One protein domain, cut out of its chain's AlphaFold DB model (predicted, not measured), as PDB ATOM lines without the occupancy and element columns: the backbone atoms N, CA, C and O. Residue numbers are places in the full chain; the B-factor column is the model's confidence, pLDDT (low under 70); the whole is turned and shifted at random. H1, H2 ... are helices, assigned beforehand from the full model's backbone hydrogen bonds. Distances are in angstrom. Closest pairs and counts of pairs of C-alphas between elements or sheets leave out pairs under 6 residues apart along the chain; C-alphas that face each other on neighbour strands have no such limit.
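Overview. This is residues 362 to 559 of the 559 residues of an uncharacterized protein of Hanseniaspora valbyensis NRRL Y-1626 (UniProt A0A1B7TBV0). Helices are laid one after another into a rod, nearly in chain order, with the first printed residue at one end and the last at the other. H1, H2 and H3, side by side, make one end; H5, H6, H7 and H8 make the middle; H10, H11 and H12 make the other end. The printed part has 198 residues with twelve named helices, H1 to H12 along the chain, and no named strand; the class is all helix. The whole is loose, with a radius of gyration of the C-alphas of 20.4 A, and spans 68 by 32 by 23 A.

Arrangement. The longest helix, H8, residues 486 to 502, forms a helical hairpin with H7, residues 466 to 480; their closest C-alphas, of Gln 474 and Phe 496, are 6.2 A apart, at a steep tilt of 39 degrees. H7 is the hub, touching four helices. It touches H5, residues 429 to 439, at Ser 480 and Lys 438, 6.0 A between C-alphas. H6, residues 444 to 457, touches H7 with residues 444 to 448 alone, closest at Val 444 and Cys 473, 5.4 A, and forms a hairpin with H5. H3, residues 402 to 412, touches H6 at Asn 404 and Val 457, 5.4 A. H2, residues 386 to 398, forms hairpins with H3, at a shallow tilt of 18 degrees, and with H1, residues 364 to 377, at 16 degrees. H4, residues 421 to 425, touches H1 at Ser 422 and Lys 376, 4.9 A. H10, residues 516 to 529, touches H7 at Leu 519 and Asn 479, 5.6 A. H11, residues 534 to 541, touches H8 at Leu 540 and Val 497, 7.0 A. H12, residues 550 to 558, only just touches H10, with 3 pairs of C-alphas within 8 A, closest at Leu 557 and Ile 524, 6.3 A. H9, residues 504 to 512, touches no helix but is near H7, H8 and H10. Every O i to N i+4 pair is within hydrogen-bond range in H1, H3, H5, H6, H7, H8, H10, H11 and H12; H2 has 8 of 9, H9 3 of 5, and H4 0 of 1, with 2 of 2 O i to N i+3 pairs.

Along the chain. H8 is 24.6 A long, H7 21.2 A and H1 20.4 A. H1 begins at C-alpha 364, (60.848, 45.446, 73.649), and H12 ends at C-alpha 558, (36.508, 48.428, 132.134).

Size, cuts and confidence. The C-alphas of Phe 362 and Leu 559, the farthest apart, are 69.9 A apart. The printed part has no cut, and no link is long. Mean pLDDT of the printed part is 79.8; 37 residues are under 70, among them 362 to 367, 397 to 402 and 545 to 551.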
ATOM      1  N   PHE A 362      62.878  48.724  67.422       46.19
ATOM      2  CA  PHE A 362      63.490  48.693  68.754       46.19
ATOM      3  C   PHE A 362      63.074  47.435  69.509       46.19
ATOM      4  O   PHE A 362      61.902  47.064  69.517       46.19
ATOM      5  N   SER A 363      64.024  46.784  70.188       55.62
ATOM      6  CA  SER A 363      63.687  45.638  71.033       55.62
ATOM      7  C   SER A 363      62.748  46.077  72.164       55.62
ATOM      8  O   SER A 363      62.922  47.151  72.749       55.62
ATOM      9  N   LYS A 364      61.770  45.228  72.513       60.81
ATOM     10  CA  LYS A 364      60.848  45.446  73.649       60.81
ATOM     11  C   LYS A 364      61.614  45.836  74.923       60.81
ATOM     12  O   LYS A 364      61.222  46.751  75.641       60.81
ATOM     13  N   GLU A 365      62.764  45.207  75.147       58.88
ATOM     14  CA  GLU A 365      63.666  45.484  76.269       58.88
ATOM     15  C   GLU A 365      64.223  46.920  76.262       58.88
ATOM     16  O   GLU A 365      64.309  47.570  77.302       58.88
ATOM     17  N   MET A 366      64.544  47.469  75.088       56.28
ATOM     18  CA  MET A 366      65.057  48.832  74.953       56.28
ATOM     19  C   MET A 366      63.975  49.887  75.231       56.28
ATOM     20  O   MET A 366      64.250  50.897  75.887       56.28
ATOM     21  N   VAL A 367      62.740  49.637  74.791       62.50
ATOM     22  CA  VAL A 367      61.577  50.496  75.078       62.50
ATOM     23  C   VAL A 367      61.276  50.506  76.582       62.50
ATOM     24  O   VAL A 367      61.152  51.578  77.182       62.50
ATOM     25  N   ILE A 368      61.263  49.328  77.213       70.62
ATOM     26  CA  ILE A 368      61.067  49.173  78.663       70.62
ATOM     27  C   ILE A 368      62.181  49.881  79.447       70.62
ATOM     28  O   ILE A 368      61.910  50.630  80.387       70.62
ATOM     29  N   ASN A 369      63.443  49.729  79.036       71.31
ATOM     30  CA  ASN A 369      64.560  50.430  79.672       71.31
ATOM     31  C   ASN A 369      64.395  51.954  79.596       71.31
ATOM     32  O   ASN A 369      64.658  52.659  80.575       71.31
ATOM     33  N   LYS A 370      63.903  52.486  78.470       68.06
ATOM     34  CA  LYS A 370      63.663  53.927  78.327       68.06
ATOM     35  C   LYS A 370      62.530  54.419  79.223       68.06
ATOM     36  O   LYS A 370      62.663  55.508  79.792       68.06
ATOM     37  N   PHE A 371      61.463  53.637  79.377       83.88
ATOM     38  CA  PHE A 371      60.403  53.927  80.340       83.88
ATOM     39  C   PHE A 371      60.994  54.094  81.746       83.88
ATOM     40  O   PHE A 371      60.856  55.157  82.354       83.88
ATOM     41  N   TRP A 372      61.739  53.094  82.228       84.94
ATOM     42  CA  TRP A 372      62.259  53.089  83.597       84.94
ATOM     43  C   TRP A 372      63.307  54.170  83.862       84.94
ATOM     44  O   TRP A 372      63.332  54.740  84.954       84.94
ATOM     45  N   VAL A 373      64.153  54.496  82.880       77.81
ATOM     46  CA  VAL A 373      65.112  55.606  82.998       77.81
ATOM     47  C   VAL A 373      64.383  56.930  83.230       77.81
ATOM     48  O   VAL A 373      64.760  57.683  84.127       77.81
ATOM     49  N   ASN A 374      63.324  57.210  82.467       77.44
ATOM     50  CA  ASN A 374      62.554  58.444  82.633       77.44
ATOM     51  C   ASN A 374      61.739  58.438  83.925       77.44
ATOM     52  O   ASN A 374      61.742  59.433  84.649       77.44
ATOM     53  N   PHE A 375      61.131  57.305  84.269       87.38
ATOM     54  CA  PHE A 375      60.385  57.145  85.512       87.38
ATOM     55  C   PHE A 375      61.270  57.420  86.741       87.38
ATOM     56  O   PHE A 375      60.866  58.125  87.663       87.38
ATOM     57  N   LYS A 376      62.530  56.954  86.721       86.25
ATOM     58  CA  LYS A 376      63.520  57.214  87.784       86.25
ATOM     59  C   LYS A 376      63.996  58.672  87.851       86.25
ATOM     60  O   LYS A 376      64.409  59.127  88.919       86.25
ATOM     61  N   GLN A 377      63.963  59.388  86.728       82.31
ATOM     62  CA  GLN A 377      64.345  60.801  86.636       82.31
ATOM     63  C   GLN A 377      63.218  61.759  87.036       82.31
ATOM     64  O   GLN A 377      63.496  62.915  87.359       82.31
ATOM     65  N   ALA A 378      61.965  61.302  87.038       83.88
ATOM     66  CA  ALA A 378      60.857  62.094  87.537       83.88
ATOM     67  C   ALA A 378      61.090  62.450  89.016       83.88
ATOM     68  O   ALA A 378      61.375  61.596  89.858       83.88
ATOM     69  N   ASN A 379      61.006  63.742  89.318       86.25
ATOM     70  CA  ASN A 379      61.252  64.315  90.643       86.25
ATOM     71  C   ASN A 379      59.974  64.829  91.325       86.25
ATOM     72  O   ASN A 379      60.048  65.336  92.436       86.25
ATOM     73  N   THR A 380      58.828  64.723  90.653       89.69
ATOM     74  CA  THR A 380      57.505  65.100  91.161       89.69
ATOM     75  C   THR A 380      56.446  64.234  90.489       89.69
ATOM     76  O   THR A 380      56.639  63.798  89.349       89.69
ATOM     77  N   THR A 381      55.327  64.019  91.178       90.25
ATOM     78  CA  THR A 381      54.133  63.334  90.661       90.25
ATOM     79  C   THR A 381      53.215  64.239  89.838       90.25
ATOM     80  O   THR A 381      52.146  63.803  89.434       90.25
ATOM     81  N   SER A 382      53.575  65.499  89.562       88.81
ATOM     82  CA  SER A 382      52.735  66.379  88.733       88.81
ATOM     83  C   SER A 382      52.460  65.782  87.343       88.81
ATOM     84  O   SER A 382      53.380  65.310  86.674       88.81
ATOM     85  N   ARG A 383      51.222  65.912  86.846       86.31
ATOM     86  CA  ARG A 383      50.858  65.584  85.449       86.31
ATOM     87  C   ARG A 383      51.602  66.426  84.414       86.31
ATOM     88  O   ARG A 383      51.765  66.013  83.277       86.31
ATOM     89  N   THR A 384      52.103  67.597  84.805       81.62
ATOM     90  CA  THR A 384      52.956  68.434  83.946       81.62
ATOM     91  C   THR A 384      54.428  68.019  83.983       81.62
ATOM     92  O   THR A 384      55.265  68.640  83.323       81.62
ATOM     93  N   ASN A 385      54.788  66.983  84.756       81.00
ATOM     94  CA  ASN A 385      56.156  66.499  84.811       81.00
ATOM     95  C   ASN A 385      56.562  65.929  83.450       81.00
ATOM     96  O   ASN A 385      56.096  64.880  83.012       81.00
ATOM     97  N   ARG A 386      57.529  66.596  82.818       77.88
ATOM     98  CA  ARG A 386      58.019  66.240  81.486       77.88
ATOM     99  C   ARG A 386      58.495  64.780  81.387       77.88
ATOM    100  O   ARG A 386      58.588  64.277  80.280       77.88
ATOM    101  N   PHE A 387      58.963  64.142  82.469       78.69
ATOM    102  CA  PHE A 387      59.435  62.745  82.437       78.69
ATOM    103  C   PHE A 387      58.277  61.749  82.485       78.69
ATOM    104  O   PHE A 387      58.309  60.796  81.714       78.69
ATOM    105  N   LEU A 388      57.257  62.009  83.307       82.19
ATOM    106  CA  LEU A 388      56.051  61.177  83.366       82.19
ATOM    107  C   LEU A 388      55.251  61.235  82.059       82.19
ATOM    108  O   LEU A 388      54.824  60.189  81.590       82.19
ATOM    109  N   ILE A 389      55.183  62.404  81.410       79.56
ATOM    110  CA  ILE A 389      54.571  62.541  80.074       79.56
ATOM    111  C   ILE A 389      55.267  61.624  79.051       79.56
ATOM    112  O   ILE A 389      54.591  60.934  78.299       79.56
ATOM    113  N   ILE A 390      56.610  61.523  79.055       68.69
ATOM    114  CA  ILE A 390      57.260  60.550  78.154       68.69
ATOM    115  C   ILE A 390      56.901  59.116  78.540       68.69
ATOM    116  O   ILE A 390      56.745  58.269  77.672       68.69
ATOM    117  N   CYS A 391      56.884  58.795  79.836       80.69
ATOM    118  CA  CYS A 391      56.563  57.440  80.272       80.69
ATOM    119  C   CYS A 391      55.179  57.030  79.746       80.69
ATOM    120  O   CYS A 391      55.032  55.904  79.277       80.69
ATOM    121  N   GLU A 392      54.218  57.954  79.758       81.31
ATOM    122  CA  GLU A 392      52.870  57.763  79.223       81.31
ATOM    123  C   GLU A 392      52.896  57.566  77.702       81.31
ATOM    124  O   GLU A 392      52.407  56.554  77.203       81.31
ATOM    125  N   ASP A 393      53.582  58.449  76.971       71.50
ATOM    126  CA  ASP A 393      53.736  58.349  75.515       71.50
ATOM    127  C   ASP A 393      54.452  57.055  75.075       71.50
ATOM    128  O   ASP A 393      54.116  56.463  74.046       71.50
ATOM    129  N   ILE A 394      55.457  56.600  75.833       70.81
ATOM    130  CA  ILE A 394      56.169  55.338  75.576       70.81
ATOM    131  C   ILE A 394      55.223  54.160  75.782       70.81
ATOM    132  O   ILE A 394      55.181  53.267  74.934       70.81
ATOM    133  N   ALA A 395      54.486  54.161  76.894       77.56
ATOM    134  CA  ALA A 395      53.590  53.076  77.244       77.56
ATOM    135  C   ALA A 395      52.433  52.943  76.249       77.56
ATOM    136  O   ALA A 395      52.185  51.831  75.797       77.56
ATOM    137  N   LEU A 396      51.801  54.049  75.837       74.75
ATOM    138  CA  LEU A 396      50.691  54.038  74.875       74.75
ATOM    139  C   LEU A 396      51.088  53.523  73.487       74.75
ATOM    140  O   LEU A 396      50.298  52.845  72.840       74.75
ATOM    141  N   ASN A 397      52.291  53.859  73.017       62.59
ATOM    142  CA  ASN A 397      52.640  53.673  71.607       62.59
ATOM    143  C   ASN A 397      53.534  52.455  71.323       62.59
ATOM    144  O   ASN A 397      53.654  52.066  70.166       62.59
ATOM    145  N   ASN A 398      54.215  51.879  72.325       58.12
ATOM    146  CA  ASN A 398      55.338  50.961  72.057       58.12
ATOM    147  C   ASN A 398      55.400  49.702  72.939       58.12
ATOM    148  O   ASN A 398      56.327  48.906  72.784       58.12
ATOM    149  N   LEU A 399      54.475  49.507  73.880       61.00
ATOM    150  CA  LEU A 399      54.489  48.351  74.782       61.00
ATOM    151  C   LEU A 399      53.264  47.471  74.530       61.00
ATOM    152  O   LEU A 399      52.166  47.978  74.381       61.00
ATOM    153  N   SER A 400      53.437  46.146  74.511       58.09
ATOM    154  CA  SER A 400      52.302  45.206  74.460       58.09
ATOM    155  C   SER A 400      51.469  45.238  75.746       58.09
ATOM    156  O   SER A 400      50.279  44.955  75.720       58.09
ATOM    157  N   ASP A 401      52.105  45.610  76.860       66.12
ATOM    158  CA  ASP A 401      51.538  45.588  78.210       66.12
ATOM    159  C   ASP A 401      51.169  47.021  78.643       66.12
ATOM    160  O   ASP A 401      51.509  47.463  79.743       66.12
ATOM    161  N   VAL A 402      50.535  47.778  77.732       67.56
ATOM    162  CA  VAL A 402      50.166  49.201  77.897       67.56
ATOM    163  C   VAL A 402      49.482  49.440  79.240       67.56
ATOM    164  O   VAL A 402      49.840  50.368  79.970       67.56
ATOM    165  N   ASP A 403      48.542  48.563  79.591       71.50
ATOM    166  CA  ASP A 403      47.693  48.718  80.765       71.50
ATOM    167  C   ASP A 403      48.504  48.778  82.062       71.50
ATOM    168  O   ASP A 403      48.226  49.620  82.912       71.50
ATOM    169  N   ASN A 404      49.556  47.969  82.216       80.19
ATOM    170  CA  ASN A 404      50.347  47.948  83.450       80.19
ATOM    171  C   ASN A 404      51.155  49.239  83.631       80.19
ATOM    172  O   ASN A 404      51.123  49.857  84.697       80.19
ATOM    173  N   PHE A 405      51.831  49.698  82.579       83.88
ATOM    174  CA  PHE A 405      52.671  50.894  82.649       83.88
ATOM    175  C   PHE A 405      51.855  52.185  82.780       83.88
ATOM    176  O   PHE A 405      52.233  53.076  83.544       83.88
ATOM    177  N   ILE A 406      50.711  52.273  82.102       85.44
ATOM    178  CA  ILE A 406      49.788  53.405  82.244       85.44
ATOM    179  C   ILE A 406      49.130  53.401  83.623       85.44
ATOM    180  O   ILE A 406      49.044  54.447  84.269       85.44
ATOM    181  N   ASN A 407      48.730  52.233  84.132       86.19
ATOM    182  CA  ASN A 407      48.203  52.119  85.489       86.19
ATOM    183  C   ASN A 407      49.228  52.564  86.540       86.19
ATOM    184  O   ASN A 407      48.847  53.272  87.472       86.19
ATOM    185  N   LEU A 408      50.512  52.229  86.370       90.94
ATOM    186  CA  LEU A 408      51.572  52.705  87.262       90.94
ATOM    187  C   LEU A 408      51.653  54.237  87.282       90.94
ATOM    188  O   LEU A 408      51.697  54.836  88.354       90.94
ATOM    189  N   ILE A 409      51.653  54.878  86.109       90.06
ATOM    190  CA  ILE A 409      51.714  56.345  85.994       90.06
ATOM    191  C   ILE A 409      50.486  56.988  86.641       90.06
ATOM    192  O   ILE A 409      50.615  57.930  87.425       90.06
ATOM    193  N   ASN A 410      49.300  56.446  86.367       90.12
ATOM    194  CA  ASN A 410      48.053  56.935  86.944       90.12
ATOM    195  C   ASN A 410      48.056  56.847  88.471       90.12
ATOM    196  O   ASN A 410      47.650  57.804  89.124       90.12
ATOM    197  N   ILE A 411      48.561  55.747  89.037       92.06
ATOM    198  CA  ILE A 411      48.708  55.589  90.489       92.06
ATOM    199  C   ILE A 411      49.704  56.606  91.050       92.06
ATOM    200  O   ILE A 411      49.416  57.245  92.056       92.06
ATOM    201  N   VAL A 412      50.849  56.815  90.393       93.25
ATOM    202  CA  VAL A 412      51.850  57.804  90.827       93.25
ATOM    203  C   VAL A 412      51.251  59.205  90.933       93.25
ATOM    204  O   VAL A 412      51.566  59.926  91.874       93.25
ATOM    205  N   HIS A 413      50.366  59.586  90.010       93.19
ATOM    206  CA  HIS A 413      49.689  60.884  90.042       93.19
ATOM    207  C   HIS A 413      48.725  61.071  91.227       93.19
ATOM    208  O   HIS A 413      48.295  62.199  91.459       93.19
ATOM    209  N   LEU A 414      48.396  60.008  91.971       92.62
ATOM    210  CA  LEU A 414      47.593  60.076  93.198       92.62
ATOM    211  C   LEU A 414      48.438  60.386  94.443       92.62
ATOM    212  O   LEU A 414      47.878  60.655  95.498       92.62
ATOM    213  N   PHE A 415      49.770  60.352  94.344       93.75
ATOM    214  CA  PHE A 415      50.669  60.700  95.445       93.75
ATOM    215  C   PHE A 415      50.955  62.214  95.489       93.75
ATOM    216  O   PHE A 415      50.886  62.886  94.453       93.75
ATOM    217  N   PRO A 416      51.347  62.763  96.660       91.62
ATOM    218  CA  PRO A 416      51.640  64.187  96.816       91.62
ATOM    219  C   PRO A 416      52.647  64.699  95.785       91.62
ATOM    220  O   PRO A 416      53.606  64.009  95.461       91.62
ATOM    221  N   ILE A 417      52.502  65.950  95.332       89.44
ATOM    222  CA  ILE A 417      53.349  66.540  94.270       89.44
ATOM    223  C   ILE A 417      54.851  66.412  94.573       89.44
ATOM    224  O   ILE A 417      55.652  66.215  93.661       89.44
ATOM    225  N   HIS A 418      55.246  66.520  95.840       87.50
ATOM    226  CA  HIS A 418      56.642  66.439  96.269       87.50
ATOM    227  C   HIS A 418      57.167  64.996  96.395       87.50
ATOM    228  O   HIS A 418      58.367  64.796  96.583       87.50
ATOM    229  N   PHE A 419      56.293  63.991  96.289       91.44
ATOM    230  CA  PHE A 419      56.679  62.590  96.276       91.44
ATOM    231  C   PHE A 419      57.478  62.291  95.006       91.44
ATOM    232  O   PHE A 419      57.142  62.725  93.901       91.44
ATOM    233  N   LYS A 420      58.573  61.546  95.155       91.94
ATOM    234  CA  LYS A 420      59.398  61.142  94.019       91.94
ATOM    235  C   LYS A 420      58.836  59.840  93.439       91.94
ATOM    236  O   LYS A 420      58.883  58.830  94.138       91.94
ATOM    237  N   PRO A 421      58.394  59.802  92.166       92.44
ATOM    238  CA  PRO A 421      57.814  58.604  91.553       92.44
ATOM    239  C   PRO A 421      58.649  57.334  91.720       92.44
ATOM    240  O   PRO A 421      58.116  56.278  92.032       92.44
ATOM    241  N   SER A 422      59.978  57.435  91.601       91.81
ATOM    242  CA  SER A 422      60.878  56.286  91.755       91.81
ATOM    243  C   SER A 422      60.813  55.621  93.129       91.81
ATOM    244  O   SER A 422      61.141  54.445  93.242       91.81
ATOM    245  N   SER A 423      60.437  56.367  94.172       91.50
ATOM    246  CA  SER A 423      60.350  55.852  95.540       91.50
ATOM    247  C   SER A 423      59.263  54.790  95.677       91.50
ATOM    248  O   SER A 423      59.411  53.891  96.498       91.50
ATOM    249  N   ILE A 424      58.234  54.817  94.819       91.06
ATOM    250  CA  ILE A 424      57.165  53.811  94.809       91.06
ATOM    251  C   ILE A 424      57.697  52.389  94.603       91.06
ATOM    252  O   ILE A 424      57.059  51.442  95.032       91.06
ATOM    253  N   LEU A 425      58.874  52.244  93.977       88.06
ATOM    254  CA  LEU A 425      59.516  50.957  93.708       88.06
ATOM    255  C   LEU A 425      60.197  50.368  94.945       88.06
ATOM    256  O   LEU A 425      60.301  49.149  95.055       88.06
ATOM    257  N   SER A 426      60.641  51.212  95.879       86.25
ATOM    258  CA  SER A 426      61.389  50.807  97.076       86.25
ATOM    259  C   SER A 426      60.600  50.925  98.379       86.25
ATOM    260  O   SER A 426      61.011  50.335  99.370       86.25
ATOM    261  N   SER A 427      59.508  51.693  98.408       88.75
ATOM    262  CA  SER A 427      58.683  51.863  99.612       88.75
ATOM    263  C   SER A 427      57.863  50.613  99.924       88.75
ATOM    264  O   SER A 427      57.338  49.985  99.000       88.75
ATOM    265  N   ASP A 428      57.716  50.292 101.208       89.19
ATOM    266  CA  ASP A 428      56.795  49.267 101.704       89.19
ATOM    267  C   ASP A 428      55.330  49.742 101.655       89.19
ATOM    268  O   ASP A 428      55.044  50.934 101.493       89.19
ATOM    269  N   ASN A 429      54.393  48.793 101.760       90.31
ATOM    270  CA  ASN A 429      52.958  49.088 101.701       90.31
ATOM    271  C   ASN A 429      52.541  50.051 102.820       90.31
ATOM    272  O   ASN A 429      51.821  51.007 102.552       90.31
ATOM    273  N   ASP A 430      53.065  49.875 104.034       88.25
ATOM    274  CA  ASP A 430      52.748  50.724 105.187       88.25
ATOM    275  C   ASP A 430      53.109  52.199 104.963       88.25
ATOM    276  O   ASP A 430      52.296  53.089 105.236       88.25
ATOM    277  N   SER A 431      54.294  52.487 104.411       91.12
ATOM    278  CA  SER A 431      54.683  53.867 104.097       91.12
ATOM    279  C   SER A 431      53.771  54.478 103.037       91.12
ATOM    280  O   SER A 431      53.390  55.645 103.143       91.12
ATOM    281  N   LEU A 432      53.406  53.702 102.014       93.38
ATOM    282  CA  LEU A 432      52.539  54.173 100.934       93.38
ATOM    283  C   LEU A 432      51.105  54.426 101.425       93.38
ATOM    284  O   LEU A 432      50.544  55.476 101.112       93.38
ATOM    285  N   ILE A 433      50.550  53.528 102.247       93.44
ATOM    286  CA  ILE A 433      49.244  53.685 102.911       93.44
ATOM    287  C   ILE A 433      49.237  54.959 103.758       93.44
ATOM    288  O   ILE A 433      48.331  55.784 103.632       93.44
ATOM    289  N   SER A 434      50.279  55.163 104.572       92.44
ATOM    290  CA  SER A 434      50.408  56.362 105.401       92.44
ATOM    291  C   SER A 434      50.404  57.639 104.560       92.44
ATOM    292  O   SER A 434      49.751  58.604 104.942       92.44
ATOM    293  N   ILE A 435      51.098  57.675 103.419       94.06
ATOM    294  CA  ILE A 435      51.107  58.861 102.547       94.06
ATOM    295  C   ILE A 435      49.712  59.119 101.951       94.06
ATOM    296  O   ILE A 435      49.216  60.248 102.005       94.06
ATOM    297  N   LEU A 436      49.056  58.083 101.416       93.75
ATOM    298  CA  LEU A 436      47.737  58.211 100.787       93.75
ATOM    299  C   LEU A 436      46.669  58.689 101.783       93.75
ATOM    300  O   LEU A 436      45.882  59.584 101.475       93.75
ATOM    301  N   ILE A 437      46.679  58.158 103.003       91.94
ATOM    302  CA  ILE A 437      45.693  58.510 104.026       91.94
ATOM    303  C   ILE A 437      46.048  59.837 104.711       91.94
ATOM    304  O   ILE A 437      45.219  60.748 104.771       91.94
ATOM    305  N   LYS A 438      47.277  59.995 105.226       90.31
ATOM    306  CA  LYS A 438      47.632  61.172 106.039       90.31
ATOM    307  C   LYS A 438      47.740  62.442 105.203       90.31
ATOM    308  O   LYS A 438      47.244  63.489 105.636       90.31
ATOM    309  N   GLU A 439      48.392  62.358 104.044       91.12
ATOM    310  CA  GLU A 439      48.727  63.524 103.221       91.12
ATOM    311  C   GLU A 439      47.728  63.763 102.091       91.12
ATOM    312  O   GLU A 439      47.397  64.913 101.822       91.12
ATOM    313  N   GLN A 440      47.252  62.705 101.428       90.06
ATOM    314  CA  GLN A 440      46.293  62.831 100.319       90.06
ATOM    315  C   GLN A 440      44.829  62.691 100.749       90.06
ATOM    316  O   GLN A 440      43.941  62.969  99.948       90.06
ATOM    317  N   LYS A 441      44.571  62.339 102.017       89.69
ATOM    318  CA  LYS A 441      43.223  62.233 102.602       89.69
ATOM    319  C   LYS A 441      42.313  61.232 101.880       89.69
ATOM    320  O   LYS A 441      41.096  61.401 101.884       89.69
ATOM    321  N   PHE A 442      42.882  60.180 101.287       89.50
ATOM    322  CA  PHE A 442      42.086  59.083 100.736       89.50
ATOM    323  C   PHE A 442      41.370  58.305 101.845       89.50
ATOM    324  O   PHE A 442      41.861  58.185 102.970       89.50
ATOM    325  N   ASN A 443      40.200  57.760 101.510       89.62
ATOM    326  CA  ASN A 443      39.475  56.850 102.391       89.62
ATOM    327  C   ASN A 443      40.103  55.439 102.365       89.62
ATOM    328  O   ASN A 443      41.029  55.161 101.594       89.62
ATOM    329  N   VAL A 444      39.604  54.544 103.219       90.50
ATOM    330  CA  VAL A 444      40.152  53.188 103.388       90.50
ATOM    331  C   VAL A 444      40.069  52.376 102.098       90.50
ATOM    332  O   VAL A 444      41.052  51.749 101.709       90.50
ATOM    333  N   ILE A 445      38.913  52.397 101.432       91.19
ATOM    334  CA  ILE A 445      38.635  51.556 100.261       91.19
ATOM    335  C   ILE A 445      39.437  52.020  99.048       91.19
ATOM    336  O   ILE A 445      40.034  51.198  98.353       91.19
ATOM    337  N   ASP A 446      39.515  53.329  98.820       90.56
ATOM    338  CA  ASP A 446      40.328  53.897  97.747       90.56
ATOM    339  C   ASP A 446      41.805  53.578  97.970       90.56
ATOM    340  O   ASP A 446      42.478  53.102  97.056       90.56
ATOM    341  N   THR A 447      42.299  53.751  99.201       92.62
ATOM    342  CA  THR A 447      43.685  53.417  99.552       92.62
ATOM    343  C   THR A 447      43.973  51.933  99.328       92.62
ATOM    344  O   THR A 447      44.955  51.596  98.666       92.62
ATOM    345  N   PHE A 448      43.099  51.046  99.811       92.62
ATOM    346  CA  PHE A 448      43.207  49.601  99.608       92.62
ATOM    347  C   PHE A 448      43.282  49.245  98.117       92.62
ATOM    348  O   PHE A 448      44.214  48.566  97.687       92.62
ATOM    349  N   ASN A 449      42.359  49.768  97.306       90.88
ATOM    350  CA  ASN A 449      42.316  49.500  95.870       90.88
ATOM    351  C   ASN A 449      43.553  50.033  95.137       90.88
ATOM    352  O   ASN A 449      44.068  49.364  94.238       90.88
ATOM    353  N   ILE A 450      44.056  51.214  95.517       92.56
ATOM    354  CA  ILE A 450      45.271  51.800  94.937       92.56
ATOM    355  C   ILE A 450      46.487  50.920  95.237       92.56
ATOM    356  O   ILE A 450      47.225  50.583  94.312       92.56
ATOM    357  N   ILE A 451      46.693  50.526  96.498       92.06
ATOM    358  CA  ILE A 451      47.849  49.706  96.897       92.06
ATOM    359  C   ILE A 451      47.761  48.304  96.298       92.06
ATOM    360  O   ILE A 451      48.749  47.808  95.759       92.06
ATOM    361  N   LYS A 452      46.575  47.692  96.290       89.56
ATOM    362  CA  LYS A 452      46.354  46.393  95.648       89.56
ATOM    363  C   LYS A 452      46.685  46.441  94.158       89.56
ATOM    364  O   LYS A 452      47.438  45.610  93.655       89.56
ATOM    365  N   LYS A 453      46.183  47.457  93.448       88.62
ATOM    366  CA  LYS A 453      46.478  47.652  92.023       88.62
ATOM    367  C   LYS A 453      47.963  47.934  91.784       88.62
ATOM    368  O   LYS A 453      48.519  47.453  90.802       88.62
ATOM    369  N   LEU A 454      48.616  48.674  92.678       90.19
ATOM    370  CA  LEU A 454      50.052  48.933  92.614       90.19
ATOM    371  C   LEU A 454      50.875  47.650  92.779       90.19
ATOM    372  O   LEU A 454      51.811  47.440  92.011       90.19
ATOM    373  N   ASN A 455      50.526  46.794  93.741       88.06
ATOM    374  CA  ASN A 455      51.230  45.532  93.980       88.06
ATOM    375  C   ASN A 455      51.102  44.579  92.791       88.06
ATOM    376  O   ASN A 455      52.110  44.014  92.372       88.06
ATOM    377  N   LEU A 456      49.912  44.507  92.182       84.81
ATOM    378  CA  LEU A 456      49.686  43.769  90.935       84.81
ATOM    379  C   LEU A 456      50.569  44.289  89.793       84.81
ATOM    380  O   LEU A 456      51.226  43.512  89.111       84.81
ATOM    381  N   VAL A 457      50.614  45.611  89.597       84.19
ATOM    382  CA  VAL A 457      51.391  46.237  88.515       84.19
ATOM    383  C   VAL A 457      52.902  46.083  88.711       84.19
ATOM    384  O   VAL A 457      53.641  45.998  87.733       84.19
ATOM    385  N   LEU A 458      53.376  46.074  89.958       84.25
ATOM    386  CA  LEU A 458      54.796  45.950  90.288       84.25
ATOM    387  C   LEU A 458      55.250  44.507  90.534       84.25
ATOM    388  O   LEU A 458      56.414  44.316  90.882       84.25
ATOM    389  N   GLU A 459      54.353  43.525  90.401       80.81
ATOM    390  CA  GLU A 459      54.607  42.114  90.735       80.81
ATOM    391  C   GLU A 459      55.230  41.947  92.134       80.81
ATOM    392  O   GLU A 459      56.042  41.055  92.396       80.81
ATOM    393  N   ARG A 460      54.864  42.838  93.064       76.38
ATOM    394  CA  ARG A 460      55.226  42.703  94.474       76.38
ATOM    395  C   ARG A 460      54.391  41.544  94.982       76.38
ATOM    396  O   ARG A 460      53.185  41.710  95.118       76.38
ATOM    397  N   GLY A 461      55.031  40.380  95.136       55.66
ATOM    398  CA  GLY A 461      54.358  39.112  95.424       55.66
ATOM    399  C   GLY A 461      53.278  39.229  96.501       55.66
ATOM    400  O   GLY A 461      53.389  40.093  97.371       55.66
ATOM    401  N   ASP A 462      52.276  38.346  96.417       51.53
ATOM    402  CA  ASP A 462      51.085  38.199  97.284       51.53
ATOM    403  C   ASP A 462      51.421  37.918  98.769       51.53
ATOM    404  O   ASP A 462      50.904  36.992  99.389       51.53
ATOM    405  N   ASN A 463      52.344  38.667  99.365       50.16
ATOM    406  CA  ASN A 463      52.827  38.415 100.717       50.16
ATOM    407  C   ASN A 463      51.956  39.085 101.785       50.16
ATOM    408  O   ASN A 463      52.037  38.684 102.943       50.16
ATOM    409  N   ASP A 464      51.110  40.046 101.408       57.06
ATOM    410  CA  ASP A 464      50.105  40.618 102.299       57.06
ATOM    411  C   ASP A 464      48.733  40.099 101.863       57.06
ATOM    412  O   ASP A 464      48.229  40.475 100.805       57.06
ATOM    413  N   ASN A 465      48.140  39.225 102.678       76.81
ATOM    414  CA  ASN A 465      46.760  38.775 102.506       76.81
ATOM    415  C   ASN A 465      45.837  40.007 102.389       76.81
ATOM    416  O   ASN A 465      46.059  40.997 103.098       76.81
ATOM    417  N   ASP A 466      44.824  39.975 101.518       84.44
ATOM    418  CA  ASP A 466      43.942  41.131 101.263       84.44
ATOM    419  C   ASP A 466      43.359  41.694 102.573       84.44
ATOM    420  O   ASP A 466      43.252  42.908 102.760       84.44
ATOM    421  N   GLU A 467      43.048  40.812 103.520       86.62
ATOM    422  CA  GLU A 467      42.523  41.162 104.834       86.62
ATOM    423  C   GLU A 467      43.556  41.896 105.687       86.62
ATOM    424  O   GLU A 467      43.217  42.857 106.375       86.62
ATOM    425  N   TYR A 468      44.830  41.500 105.619       86.31
ATOM    426  CA  TYR A 468      45.901  42.206 106.316       86.31
ATOM    427  C   TYR A 468      46.072  43.619 105.756       86.31
ATOM    428  O   TYR A 468      46.092  44.583 106.521       86.31
ATOM    429  N   LEU A 469      46.124  43.758 104.428       88.31
ATOM    430  CA  LEU A 469      46.241  45.061 103.774       88.31
ATOM    431  C   LEU A 469      45.062  45.979 104.138       88.31
ATOM    432  O   LEU A 469      45.263  47.154 104.455       88.31
ATOM    433  N   LEU A 470      43.841  45.438 104.149       90.75
ATOM    434  CA  LEU A 470      42.642  46.170 104.549       90.75
ATOM    435  C   LEU A 470      42.708  46.615 106.019       90.75
ATOM    436  O   LEU A 470      42.454  47.789 106.304       90.75
ATOM    437  N   LEU A 471      43.136  45.736 106.934       89.00
ATOM    438  CA  LEU A 471      43.355  46.081 108.345       89.00
ATOM    439  C   LEU A 471      44.395  47.203 108.506       89.00
ATOM    440  O   LEU A 471      44.217  48.080 109.355       89.00
ATOM    441  N   ARG A 472      45.474  47.219 107.703       89.94
ATOM    442  CA  ARG A 472      46.480  48.304 107.735       89.94
ATOM    443  C   ARG A 472      45.879  49.635 107.289       89.94
ATOM    444  O   ARG A 472      46.059  50.634 107.986       89.94
ATOM    445  N   CYS A 473      45.115  49.646 106.195       90.44
ATOM    446  CA  CYS A 473      44.407  50.840 105.723       90.44
ATOM    447  C   CYS A 473      43.422  51.379 106.774       90.44
ATOM    448  O   CYS A 473      43.430  52.574 107.066       90.44
ATOM    449  N   GLN A 474      42.608  50.507 107.377       90.88
ATOM    450  CA  GLN A 474      41.657  50.878 108.431       90.88
ATOM    451  C   GLN A 474      42.374  51.447 109.661       90.88
ATOM    452  O   GLN A 474      42.023  52.527 110.133       90.88
ATOM    453  N   SER A 475      43.414  50.766 110.148       91.00
ATOM    454  CA  SER A 475      44.212  51.204 111.301       91.00
ATOM    455  C   SER A 475      44.832  52.586 111.080       91.00
ATOM    456  O   SER A 475      44.755  53.459 111.949       91.00
ATOM    457  N   GLU A 476      45.433  52.814 109.913       91.75
ATOM    458  CA  GLU A 476      46.057  54.093 109.583       91.75
ATOM    459  C   GLU A 476      45.008  55.210 109.438       91.75
ATOM    460  O   GLU A 476      45.204  56.308 109.965       91.75
ATOM    461  N   TYR A 477      43.852  54.925 108.830       90.62
ATOM    462  CA  TYR A 477      42.738  55.876 108.739       90.62
ATOM    463  C   TYR A 477      42.199  56.255 110.120       90.62
ATOM    464  O   TYR A 477      42.109  57.439 110.454       90.62
ATOM    465  N   ILE A 478      41.930  55.259 110.970       89.06
ATOM    466  CA  ILE A 478      41.451  55.480 112.335       89.06
ATOM    467  C   ILE A 478      42.464  56.291 113.139       89.06
ATOM    468  O   ILE A 478      42.062  57.148 113.915       89.06
ATOM    469  N   ASN A 479      43.768  56.076 112.963       88.88
ATOM    470  CA  ASN A 479      44.807  56.803 113.696       88.88
ATOM    471  C   ASN A 479      45.047  58.237 113.211       88.88
ATOM    472  O   ASN A 479      45.567  59.058 113.979       88.88
ATOM    473  N   SER A 480      44.728  58.542 111.957       85.62
ATOM    474  CA  SER A 480      45.065  59.815 111.311       85.62
ATOM    475  C   SER A 480      43.866  60.727 111.056       85.62
ATOM    476  O   SER A 480      44.075  61.917 110.827       85.62
ATOM    477  N   SER A 481      42.636  60.206 111.137       80.06
ATOM    478  CA  SER A 481      41.414  60.997 110.972       80.06
ATOM    479  C   SER A 481      41.322  62.124 112.009       80.06
ATOM    480  O   SER A 481      41.653  61.930 113.187       80.06
ATOM    481  N   THR A 482      40.910  63.309 111.555       69.69
ATOM    482  CA  THR A 482      40.800  64.552 112.341       69.69
ATOM    483  C   THR A 482      39.371  65.119 112.369       69.69
ATOM    484  O   THR A 482      39.221  66.322 112.511       69.69
ATOM    485  N   ASP A 483      38.348  64.260 112.268       57.75
ATOM    486  CA  ASP A 483      36.937  64.544 112.626       57.75
ATOM    487  C   ASP A 483      35.979  65.170 111.580       57.75
ATOM    488  O   ASP A 483      34.873  65.560 111.942       57.75
ATOM    489  N   ASP A 484      36.288  65.183 110.277       57.81
ATOM    490  CA  ASP A 484      35.370  65.791 109.280       57.81
ATOM    491  C   ASP A 484      34.216  64.875 108.798       57.81
ATOM    492  O   ASP A 484      33.231  65.364 108.244       57.81
ATOM    493  N   ASN A 485      34.299  63.551 108.992       71.69
ATOM    494  CA  ASN A 485      33.241  62.603 108.606       71.69
ATOM    495  C   ASN A 485      33.101  61.478 109.643       71.69
ATOM    496  O   ASN A 485      33.631  60.376 109.475       71.69
ATOM    497  N   ILE A 486      32.426  61.806 110.748       74.94
ATOM    498  CA  ILE A 486      32.270  60.937 111.921       74.94
ATOM    499  C   ILE A 486      31.626  59.603 111.524       74.94
ATOM    500  O   ILE A 486      32.201  58.564 111.819       74.94
ATOM    501  N   GLU A 487      30.533  59.605 110.754       77.56
ATOM    502  CA  GLU A 487      29.827  58.373 110.352       77.56
ATOM    503  C   GLU A 487      30.741  57.371 109.622       77.56
ATOM    504  O   GLU A 487      30.706  56.168 109.887       77.56
ATOM    505  N   TYR A 488      31.613  57.855 108.730       83.38
ATOM    506  CA  TYR A 488      32.554  56.987 108.019       83.38
ATOM    507  C   TYR A 488      33.652  56.439 108.940       83.38
ATOM    508  O   TYR A 488      34.051  55.278 108.810       83.38
ATOM    509  N   LEU A 489      34.135  57.248 109.889       84.00
ATOM    510  CA  LEU A 489      35.100  56.810 110.898       84.00
ATOM    511  C   LEU A 489      34.501  55.725 111.806       84.00
ATOM    512  O   LEU A 489      35.149  54.708 112.040       84.00
ATOM    513  N   GLU A 490      33.266  55.918 112.263       81.56
ATOM    514  CA  GLU A 490      32.532  54.965 113.098       81.56
ATOM    515  C   GLU A 490      32.300  53.630 112.372       81.56
ATOM    516  O   GLU A 490      32.607  52.565 112.915       81.56
ATOM    517  N   SER A 491      31.855  53.673 111.108       85.38
ATOM    518  CA  SER A 491      31.741  52.480 110.256       85.38
ATOM    519  C   SER A 491      33.086  51.771 110.100       85.38
ATOM    520  O   SER A 491      33.174  50.561 110.284       85.38
ATOM    521  N   THR A 492      34.157  52.526 109.838       86.56
ATOM    522  CA  THR A 492      35.510  51.975 109.669       86.56
ATOM    523  C   THR A 492      36.009  51.288 110.943       86.56
ATOM    524  O   THR A 492      36.659  50.247 110.868       86.56
ATOM    525  N   MET A 493      35.717  51.851 112.119       86.06
ATOM    526  CA  MET A 493      36.061  51.243 113.407       86.06
ATOM    527  C   MET A 493      35.308  49.929 113.641       86.06
ATOM    528  O   MET A 493      35.914  48.970 114.121       86.06
ATOM    529  N   ASN A 494      34.020  49.863 113.285       83.88
ATOM    530  CA  ASN A 494      33.233  48.630 113.380       83.88
ATOM    531  C   ASN A 494      33.797  47.547 112.446       83.88
ATOM    532  O   ASN A 494      34.074  46.438 112.903       83.88
ATOM    533  N   ASP A 495      34.053  47.895 111.182       86.50
ATOM    534  CA  ASP A 495      34.605  46.973 110.184       86.50
ATOM    535  C   ASP A 495      35.992  46.460 110.596       86.50
ATOM    536  O   ASP A 495      36.286  45.275 110.460       86.50
ATOM    537  N   PHE A 496      36.839  47.334 111.153       88.44
ATOM    538  CA  PHE A 496      38.151  46.954 111.682       88.44
ATOM    539  C   PHE A 496      38.039  45.927 112.813       88.44
ATOM    540  O   PHE A 496      38.766  44.933 112.840       88.44
ATOM    541  N   VAL A 497      37.118  46.155 113.752       85.06
ATOM    542  CA  VAL A 497      36.876  45.255 114.884       85.06
ATOM    543  C   VAL A 497      36.347  43.902 114.415       85.06
ATOM    544  O   VAL A 497      36.830  42.868 114.881       85.06
ATOM    545  N   ASP A 498      35.391  43.889 113.489       84.75
ATOM    546  CA  ASP A 498      34.811  42.650 112.966       84.75
ATOM    547  C   ASP A 498      35.844  41.827 112.185       84.75
ATOM    548  O   ASP A 498      36.007  40.632 112.452       84.75
ATOM    549  N   LEU A 499      36.639  42.477 111.333       84.81
ATOM    550  CA  LEU A 499      37.692  41.822 110.557       84.81
ATOM    551  C   LEU A 499      38.813  41.278 111.464       84.81
ATOM    552  O   LEU A 499      39.226  40.124 111.349       84.81
ATOM    553  N   LEU A 500      39.268  42.053 112.455       82.38
ATOM    554  CA  LEU A 500      40.285  41.601 113.414       82.38
ATOM    555  C   LEU A 500      39.765  40.481 114.339       82.38
ATOM    556  O   LEU A 500      40.532  39.666 114.877       82.38
ATOM    557  N   LYS A 501      38.443  40.420 114.550       81.31
ATOM    558  CA  LYS A 501      37.804  39.345 115.310       81.31
ATOM    559  C   LYS A 501      37.838  38.037 114.530       81.31
ATOM    560  O   LYS A 501      38.156  37.010 115.140       81.31
ATOM    561  N   GLU A 502      37.537  38.091 113.240       82.94
ATOM    562  CA  GLU A 502      37.561  36.955 112.321       82.94
ATOM    563  C   GLU A 502      38.984  36.391 112.159       82.94
ATOM    564  O   GLU A 502      39.217  35.207 112.414       82.94
ATOM    565  N   PHE A 503      39.967  37.254 111.893       80.88
ATOM    566  CA  PHE A 503      41.348  36.853 111.611       80.88
ATOM    567  C   PHE A 503      42.264  36.987 112.835       80.88
ATOM    568  O   PHE A 503      43.016  37.948 113.012       80.88
ATOM    569  N   LYS A 504      42.212  35.977 113.714       74.25
ATOM    570  CA  LYS A 504      42.909  35.987 115.017       74.25
ATOM    571  C   LYS A 504      44.430  36.142 114.932       74.25
ATOM    572  O   LYS A 504      45.025  36.675 115.866       74.25
ATOM    573  N   GLU A 505      45.052  35.683 113.854       77.06
ATOM    574  CA  GLU A 505      46.501  35.759 113.631       77.06
ATOM    575  C   GLU A 505      47.034  37.197 113.550       77.06
ATOM    576  O   GLU A 505      48.113  37.481 114.075       77.06
ATOM    577  N   TYR A 506      46.242  38.140 113.028       79.69
ATOM    578  CA  TYR A 506      46.647  39.545 112.933       79.69
ATOM    579  C   TYR A 506      46.565  40.295 114.266       79.69
ATOM    580  O   TYR A 506      47.214  41.326 114.432       79.69
ATOM    581  N   ARG A 507      45.847  39.763 115.265       75.88
ATOM    582  CA  ARG A 507      45.712  40.398 116.589       75.88
ATOM    583  C   ARG A 507      47.062  40.615 117.265       75.88
ATOM    584  O   ARG A 507      47.312  41.681 117.818       75.88
ATOM    585  N   CYS A 508      47.938  39.614 117.205       68.69
ATOM    586  CA  CYS A 508      49.274  39.704 117.790       68.69
ATOM    587  C   CYS A 508      50.179  40.668 117.010       68.69
ATOM    588  O   CYS A 508      50.994  41.349 117.623       68.69
ATOM    589  N   ILE A 509      50.016  40.753 115.686       75.19
ATOM    590  CA  ILE A 509      50.796  41.653 114.827       75.19
ATOM    591  C   ILE A 509      50.453  43.109 115.145       75.19
ATOM    592  O   ILE A 509      51.350  43.899 115.435       75.19
ATOM    593  N   PHE A 510      49.161  43.445 115.191       74.50
ATOM    594  CA  PHE A 510      48.729  44.792 115.555       74.50
ATOM    595  C   PHE A 510      49.098  45.140 116.995       74.50
ATOM    596  O   PHE A 510      49.579  46.236 117.227       74.50
ATOM    597  N   ALA A 511      48.990  44.217 117.952       70.62
ATOM    598  CA  ALA A 511      49.375  44.483 119.343       70.62
ATOM    599  C   ALA A 511      50.864  44.827 119.539       70.62
ATOM    600  O   ALA A 511      51.226  45.458 120.532       70.62
ATOM    601  N   LEU A 512      51.728  44.382 118.622       69.94
ATOM    602  CA  LEU A 512      53.158  44.691 118.619       69.94
ATOM    603  C   LEU A 512      53.488  45.971 117.833       69.94
ATOM    604  O   LEU A 512      54.616  46.465 117.917       69.94
ATOM    605  N   ASP A 513      52.527  46.526 117.092       75.31
ATOM    606  CA  ASP A 513      52.691  47.781 116.373       75.31
ATOM    607  C   ASP A 513      52.721  48.963 117.354       75.31
ATOM    608  O   ASP A 513      51.872  49.112 118.235       75.31
ATOM    609  N   LYS A 514      53.691  49.864 117.182       72.12
ATOM    610  CA  LYS A 514      53.836  51.067 118.017       72.12
ATOM    611  C   LYS A 514      52.621  51.996 117.937       72.12
ATOM    612  O   LYS A 514      52.381  52.762 118.868       72.12
ATOM    613  N   SER A 515      51.872  51.950 116.837       76.56
ATOM    614  CA  SER A 515      50.662  52.747 116.621       76.56
ATOM    615  C   SER A 515      49.413  52.169 117.301       76.56
ATOM    616  O   SER A 515      48.393  52.858 117.389       76.56
ATOM    617  N   PHE A 516      49.488  50.948 117.840       79.38
ATOM    618  CA  PHE A 516      48.339  50.258 118.425       79.38
ATOM    619  C   PHE A 516      47.812  50.915 119.695       79.38
ATOM    620  O   PHE A 516      46.605  50.969 119.888       79.38
ATOM    621  N   ASP A 517      48.683  51.473 120.540       78.50
ATOM    622  CA  ASP A 517      48.251  52.177 121.755       78.50
ATOM    623  C   ASP A 517      47.293  53.338 121.420       78.50
ATOM    624  O   ASP A 517      46.288  53.528 122.105       78.50
ATOM    625  N   LYS A 518      47.575  54.082 120.341       83.50
ATOM    626  CA  LYS A 518      46.730  55.187 119.868       83.50
ATOM    627  C   LYS A 518      45.428  54.674 119.250       83.50
ATOM    628  O   LYS A 518      44.360  55.208 119.544       83.50
ATOM    629  N   LEU A 519      45.518  53.621 118.438       85.00
ATOM    630  CA  LEU A 519      44.366  52.968 117.820       85.00
ATOM    631  C   LEU A 519      43.397  52.452 118.888       85.00
ATOM    632  O   LEU A 519      42.201  52.723 118.840       85.00
ATOM    633  N   TRP A 520      43.936  51.763 119.892       84.12
ATOM    634  CA  TRP A 520      43.194  51.207 121.016       84.12
ATOM    635  C   TRP A 520      42.511  52.292 121.849       84.12
ATOM    636  O   TRP A 520      41.343  52.150 122.201       84.12
ATOM    637  N   GLN A 521      43.200  53.405 122.122       83.25
ATOM    638  CA  GLN A 521      42.593  54.559 122.791       83.25
ATOM    639  C   GLN A 521      41.408  55.118 122.002       83.25
ATOM    640  O   GLN A 521      40.345  55.311 122.585       83.25
ATOM    641  N   ARG A 522      41.559  55.306 120.686       84.00
ATOM    642  CA  ARG A 522      40.474  55.801 119.826       84.00
ATOM    643  C   ARG A 522      39.282  54.845 119.772       84.00
ATOM    644  O   ARG A 522      38.146  55.300 119.833       84.00
ATOM    645  N   LEU A 523      39.527  53.535 119.721       82.94
ATOM    646  CA  LEU A 523      38.465  52.526 119.787       82.94
ATOM    647  C   LEU A 523      37.725  52.565 121.133       82.94
ATOM    648  O   LEU A 523      36.499  52.514 121.156       82.94
ATOM    649  N   ILE A 524      38.442  52.706 122.254       81.56
ATOM    650  CA  ILE A 524      37.821  52.837 123.583       81.56
ATOM    651  C   ILE A 524      37.001  54.121 123.693       81.56
ATOM    652  O   ILE A 524      35.878  54.081 124.191       81.56
ATOM    653  N   GLU A 525      37.543  55.258 123.253       80.56
ATOM    654  CA  GLU A 525      36.827  56.537 123.254       80.56
ATOM    655  C   GLU A 525      35.543  56.454 122.427       80.56
ATOM    656  O   GLU A 525      34.493  56.894 122.890       80.56
ATOM    657  N   TYR A 526      35.595  55.811 121.260       77.75
ATOM    658  CA  TYR A 526      34.425  55.570 120.421       77.75
ATOM    659  C   TYR A 526      33.347  54.744 121.139       77.75
ATOM    660  O   TYR A 526      32.186  55.149 121.162       77.75
ATOM    661  N   VAL A 527      33.711  53.643 121.807       75.81
ATOM    662  CA  VAL A 527      32.742  52.832 122.572       75.81
ATOM    663  C   VAL A 527      32.187  53.573 123.784       75.81
ATOM    664  O   VAL A 527      30.996  53.473 124.069       75.81
ATOM    665  N   ARG A 528      33.018  54.354 124.483       75.06
ATOM    666  CA  ARG A 528      32.572  55.180 125.616       75.06
ATOM    667  C   ARG A 528      31.578  56.255 125.183       75.06
ATOM    668  O   ARG A 528      30.579  56.466 125.866       75.06
ATOM    669  N   ASN A 529      31.842  56.914 124.058       73.38
ATOM    670  CA  ASN A 529      30.981  57.972 123.532       73.38
ATOM    671  C   ASN A 529      29.679  57.411 122.938       73.38
ATOM    672  O   ASN A 529      28.644  58.068 123.012       73.38
ATOM    673  N   ASN A 530      29.705  56.169 122.446       69.06
ATOM    674  CA  ASN A 530      28.549  55.453 121.913       69.06
ATOM    675  C   ASN A 530      28.060  54.359 122.875       69.06
ATOM    676  O   ASN A 530      27.923  53.193 122.506       69.06
ATOM    677  N   ALA A 531      27.744  54.759 124.113       56.66
ATOM    678  CA  ALA A 531      27.354  53.886 125.230       56.66
ATOM    679  C   ALA A 531      26.164  52.930 124.965       56.66
ATOM    680  O   ALA A 531      25.897  52.046 125.774       56.66
ATOM    681  N   GLN A 532      25.443  53.087 123.850       58.94
ATOM    682  CA  GLN A 532      24.366  52.183 123.429       58.94
ATOM    683  C   GLN A 532      24.856  50.970 122.615       58.94
ATOM    684  O   GLN A 532      24.080  50.045 122.384       58.94
ATOM    685  N   ASN A 533      26.126  50.929 122.197       66.31
ATOM    686  CA  ASN A 533      26.661  49.871 121.338       66.31
ATOM    687  C   ASN A 533      27.323  48.745 122.157       66.31
ATOM    688  O   ASN A 533      28.530  48.506 122.091       66.31
ATOM    689  N   GLN A 534      26.513  48.057 122.970       69.50
ATOM    690  CA  GLN A 534      26.969  46.967 123.844       69.50
ATOM    691  C   GLN A 534      27.581  45.795 123.054       69.50
ATOM    692  O   GLN A 534      28.520  45.154 123.515       69.50
ATOM    693  N   GLU A 535      27.123  45.587 121.817       72.25
ATOM    694  CA  GLU A 535      27.688  44.602 120.895       72.25
ATOM    695  C   GLU A 535      29.154  44.910 120.541       72.25
ATOM    696  O   GLU A 535      30.001  44.015 120.528       72.25
ATOM    697  N   LEU A 536      29.481  46.179 120.288       71.62
ATOM    698  CA  LEU A 536      30.843  46.602 119.973       71.62
ATOM    699  C   LEU A 536      31.773  46.501 121.189       71.62
ATOM    700  O   LEU A 536      32.925  46.080 121.053       71.62
ATOM    701  N   PHE A 537      31.266  46.833 122.378       76.00
ATOM    702  CA  PHE A 537      31.979  46.616 123.636       76.00
ATOM    703  C   PHE A 537      32.341  45.134 123.814       76.00
ATOM    704  O   PHE A 537      33.513  44.804 124.014       76.00
ATOM    705  N   ASP A 538      31.368  44.235 123.642       74.62
ATOM    706  CA  ASP A 538      31.579  42.788 123.741       74.62
ATOM    707  C   ASP A 538      32.594  42.291 122.699       74.62
ATOM    708  O   ASP A 538      33.459  41.463 123.005       74.62
ATOM    709  N   LYS A 539      32.557  42.830 121.472       77.31
ATOM    710  CA  LYS A 539      33.552  42.531 120.431       77.31
ATOM    711  C   LYS A 539      34.960  42.971 120.855       77.31
ATOM    712  O   LYS A 539      35.881  42.156 120.771       77.31
ATOM    713  N   LEU A 540      35.146  44.187 121.374       76.88
ATOM    714  CA  LEU A 540      36.459  44.689 121.807       76.88
ATOM    715  C   LEU A 540      37.046  43.926 123.001       76.88
ATOM    716  O   LEU A 540      38.256  43.694 123.029       76.88
ATOM    717  N   VAL A 541      36.220  43.463 123.948       77.00
ATOM    718  CA  VAL A 541      36.677  42.580 125.041       77.00
ATOM    719  C   VAL A 541      37.367  41.337 124.473       77.00
ATOM    720  O   VAL A 541      38.408  40.913 124.976       77.00
ATOM    721  N   THR A 542      36.838  40.774 123.381       73.06
ATOM    722  CA  THR A 542      37.435  39.599 122.722       73.06
ATOM    723  C   THR A 542      38.691  39.904 121.905       73.06
ATOM    724  O   THR A 542      39.366  38.964 121.472       73.06
ATOM    725  N   LEU A 543      39.003  41.185 121.685       71.88
ATOM    726  CA  LEU A 543      40.161  41.671 120.931       71.88
ATOM    727  C   LEU A 543      41.316  42.145 121.813       71.88
ATOM    728  O   LEU A 543      42.376  42.461 121.273       71.88
ATOM    729  N   VAL A 544      41.147  42.165 123.142       72.75
ATOM    730  CA  VAL A 544      42.256  42.441 124.061       72.75
ATOM    731  C   VAL A 544      43.406  41.489 123.705       72.75
ATOM    732  O   VAL A 544      43.202  40.268 123.694       72.75
ATOM    733  N   PRO A 545      44.600  42.016 123.384       66.19
ATOM    734  CA  PRO A 545      45.706  41.182 122.937       66.19
ATOM    735  C   PRO A 545      46.127  40.187 124.025       66.19
ATOM    736  O   PRO A 545      45.757  40.352 125.180       66.19
ATOM    737  N   VAL A 546      46.883  39.136 123.676       65.38
ATOM    738  CA  VAL A 546      47.444  38.172 124.648       65.38
ATOM    739  C   VAL A 546      48.946  38.427 124.825       65.38
ATOM    740  O   VAL A 546      49.799  37.679 124.369       65.38
ATOM    741  N   THR A 547      49.269  39.543 125.467       66.25
ATOM    742  CA  THR A 547      50.610  40.094 125.730       66.25
ATOM    743  C   THR A 547      50.842  40.361 127.233       66.25
ATOM    744  O   THR A 547      49.901  40.370 128.026       66.25
ATOM    745  N   PRO A 548      52.074  40.644 127.691       58.69
ATOM    746  CA  PRO A 548      52.316  41.056 129.080       58.69
ATOM    747  C   PRO A 548      51.549  42.328 129.498       58.69
ATOM    748  O   PRO A 548      51.329  42.557 130.684       58.69
ATOM    749  N   ASN A 549      51.103  43.138 128.529       63.28
ATOM    750  CA  ASN A 549      50.409  44.407 128.752       63.28
ATOM    751  C   ASN A 549      48.875  44.290 128.794       63.28
ATOM    752  O   ASN A 549      48.194  45.306 128.897       63.28
ATOM    753  N   ASN A 550      48.290  43.089 128.761       69.12
ATOM    754  CA  ASN A 550      46.825  42.925 128.664       69.12
ATOM    755  C   ASN A 550      46.070  43.584 129.802       69.12
ATOM    756  O   ASN A 550      44.980  44.110 129.607       69.12
ATOM    757  N   THR A 551      46.662  43.586 130.993       67.94
ATOM    758  CA  THR A 551      46.069  44.202 132.176       67.94
ATOM    759  C   THR A 551      45.909  45.715 132.007       67.94
ATOM    760  O   THR A 551      44.986  46.279 132.584       67.94
ATOM    761  N   LYS A 552      46.765  46.378 131.211       77.88
ATOM    762  CA  LYS A 552      46.627  47.799 130.842       77.88
ATOM    763  C   LYS A 552      45.399  47.994 129.951       77.88
ATOM    764  O   LYS A 552      44.547  48.815 130.274       77.88
ATOM    765  N   TYR A 553      45.288  47.208 128.882       74.94
ATOM    766  CA  TYR A 553      44.216  47.330 127.889       74.94
ATOM    767  C   TYR A 553      42.836  46.950 128.449       74.94
ATOM    768  O   TYR A 553      41.873  47.680 128.235       74.94
ATOM    769  N   LEU A 554      42.757  45.888 129.261       73.19
ATOM    770  CA  LEU A 554      41.546  45.510 130.007       73.19
ATOM    771  C   LEU A 554      41.108  46.600 130.986       73.19
ATOM    772  O   LEU A 554      39.927  46.926 131.047       73.19
ATOM    773  N   LYS A 555      42.045  47.192 131.742       75.50
ATOM    774  CA  LYS A 555      41.720  48.283 132.673       75.50
ATOM    775  C   LYS A 555      41.153  49.502 131.955       75.50
ATOM    776  O   LYS A 555      40.231  50.110 132.472       75.50
ATOM    777  N   GLN A 556      41.684  49.859 130.787       76.62
ATOM    778  CA  GLN A 556      41.184  51.002 130.018       76.62
ATOM    779  C   GLN A 556      39.763  50.785 129.484       76.62
ATOM    780  O   GLN A 556      39.044  51.764 129.311       76.62
ATOM    781  N   LEU A 557      39.387  49.533 129.215       73.38
ATOM    782  CA  LEU A 557      38.083  49.167 128.670       73.38
ATOM    783  C   LEU A 557      37.010  49.013 129.767       73.38
ATOM    784  O   LEU A 557      35.847  49.297 129.521       73.38
ATOM    785  N   LEU A 558      37.403  48.587 130.973       68.50
ATOM    786  CA  LEU A 558      36.508  48.428 132.134       68.50
ATOM    787  C   LEU A 558      36.259  49.725 132.927       68.50
ATOM    788  O   LEU A 558      35.322  49.769 133.724       68.50
ATOM    789  N   LEU A 559      37.123  50.731 132.761       61.50
ATOM    790  CA  LEU A 559      36.957  52.095 133.282       61.50
ATOM    791  C   LEU A 559      36.199  52.952 132.273       61.50
ATOM    792  O   LEU A 559      35.540  53.913 132.712       61.50
TER     793      LEU A 559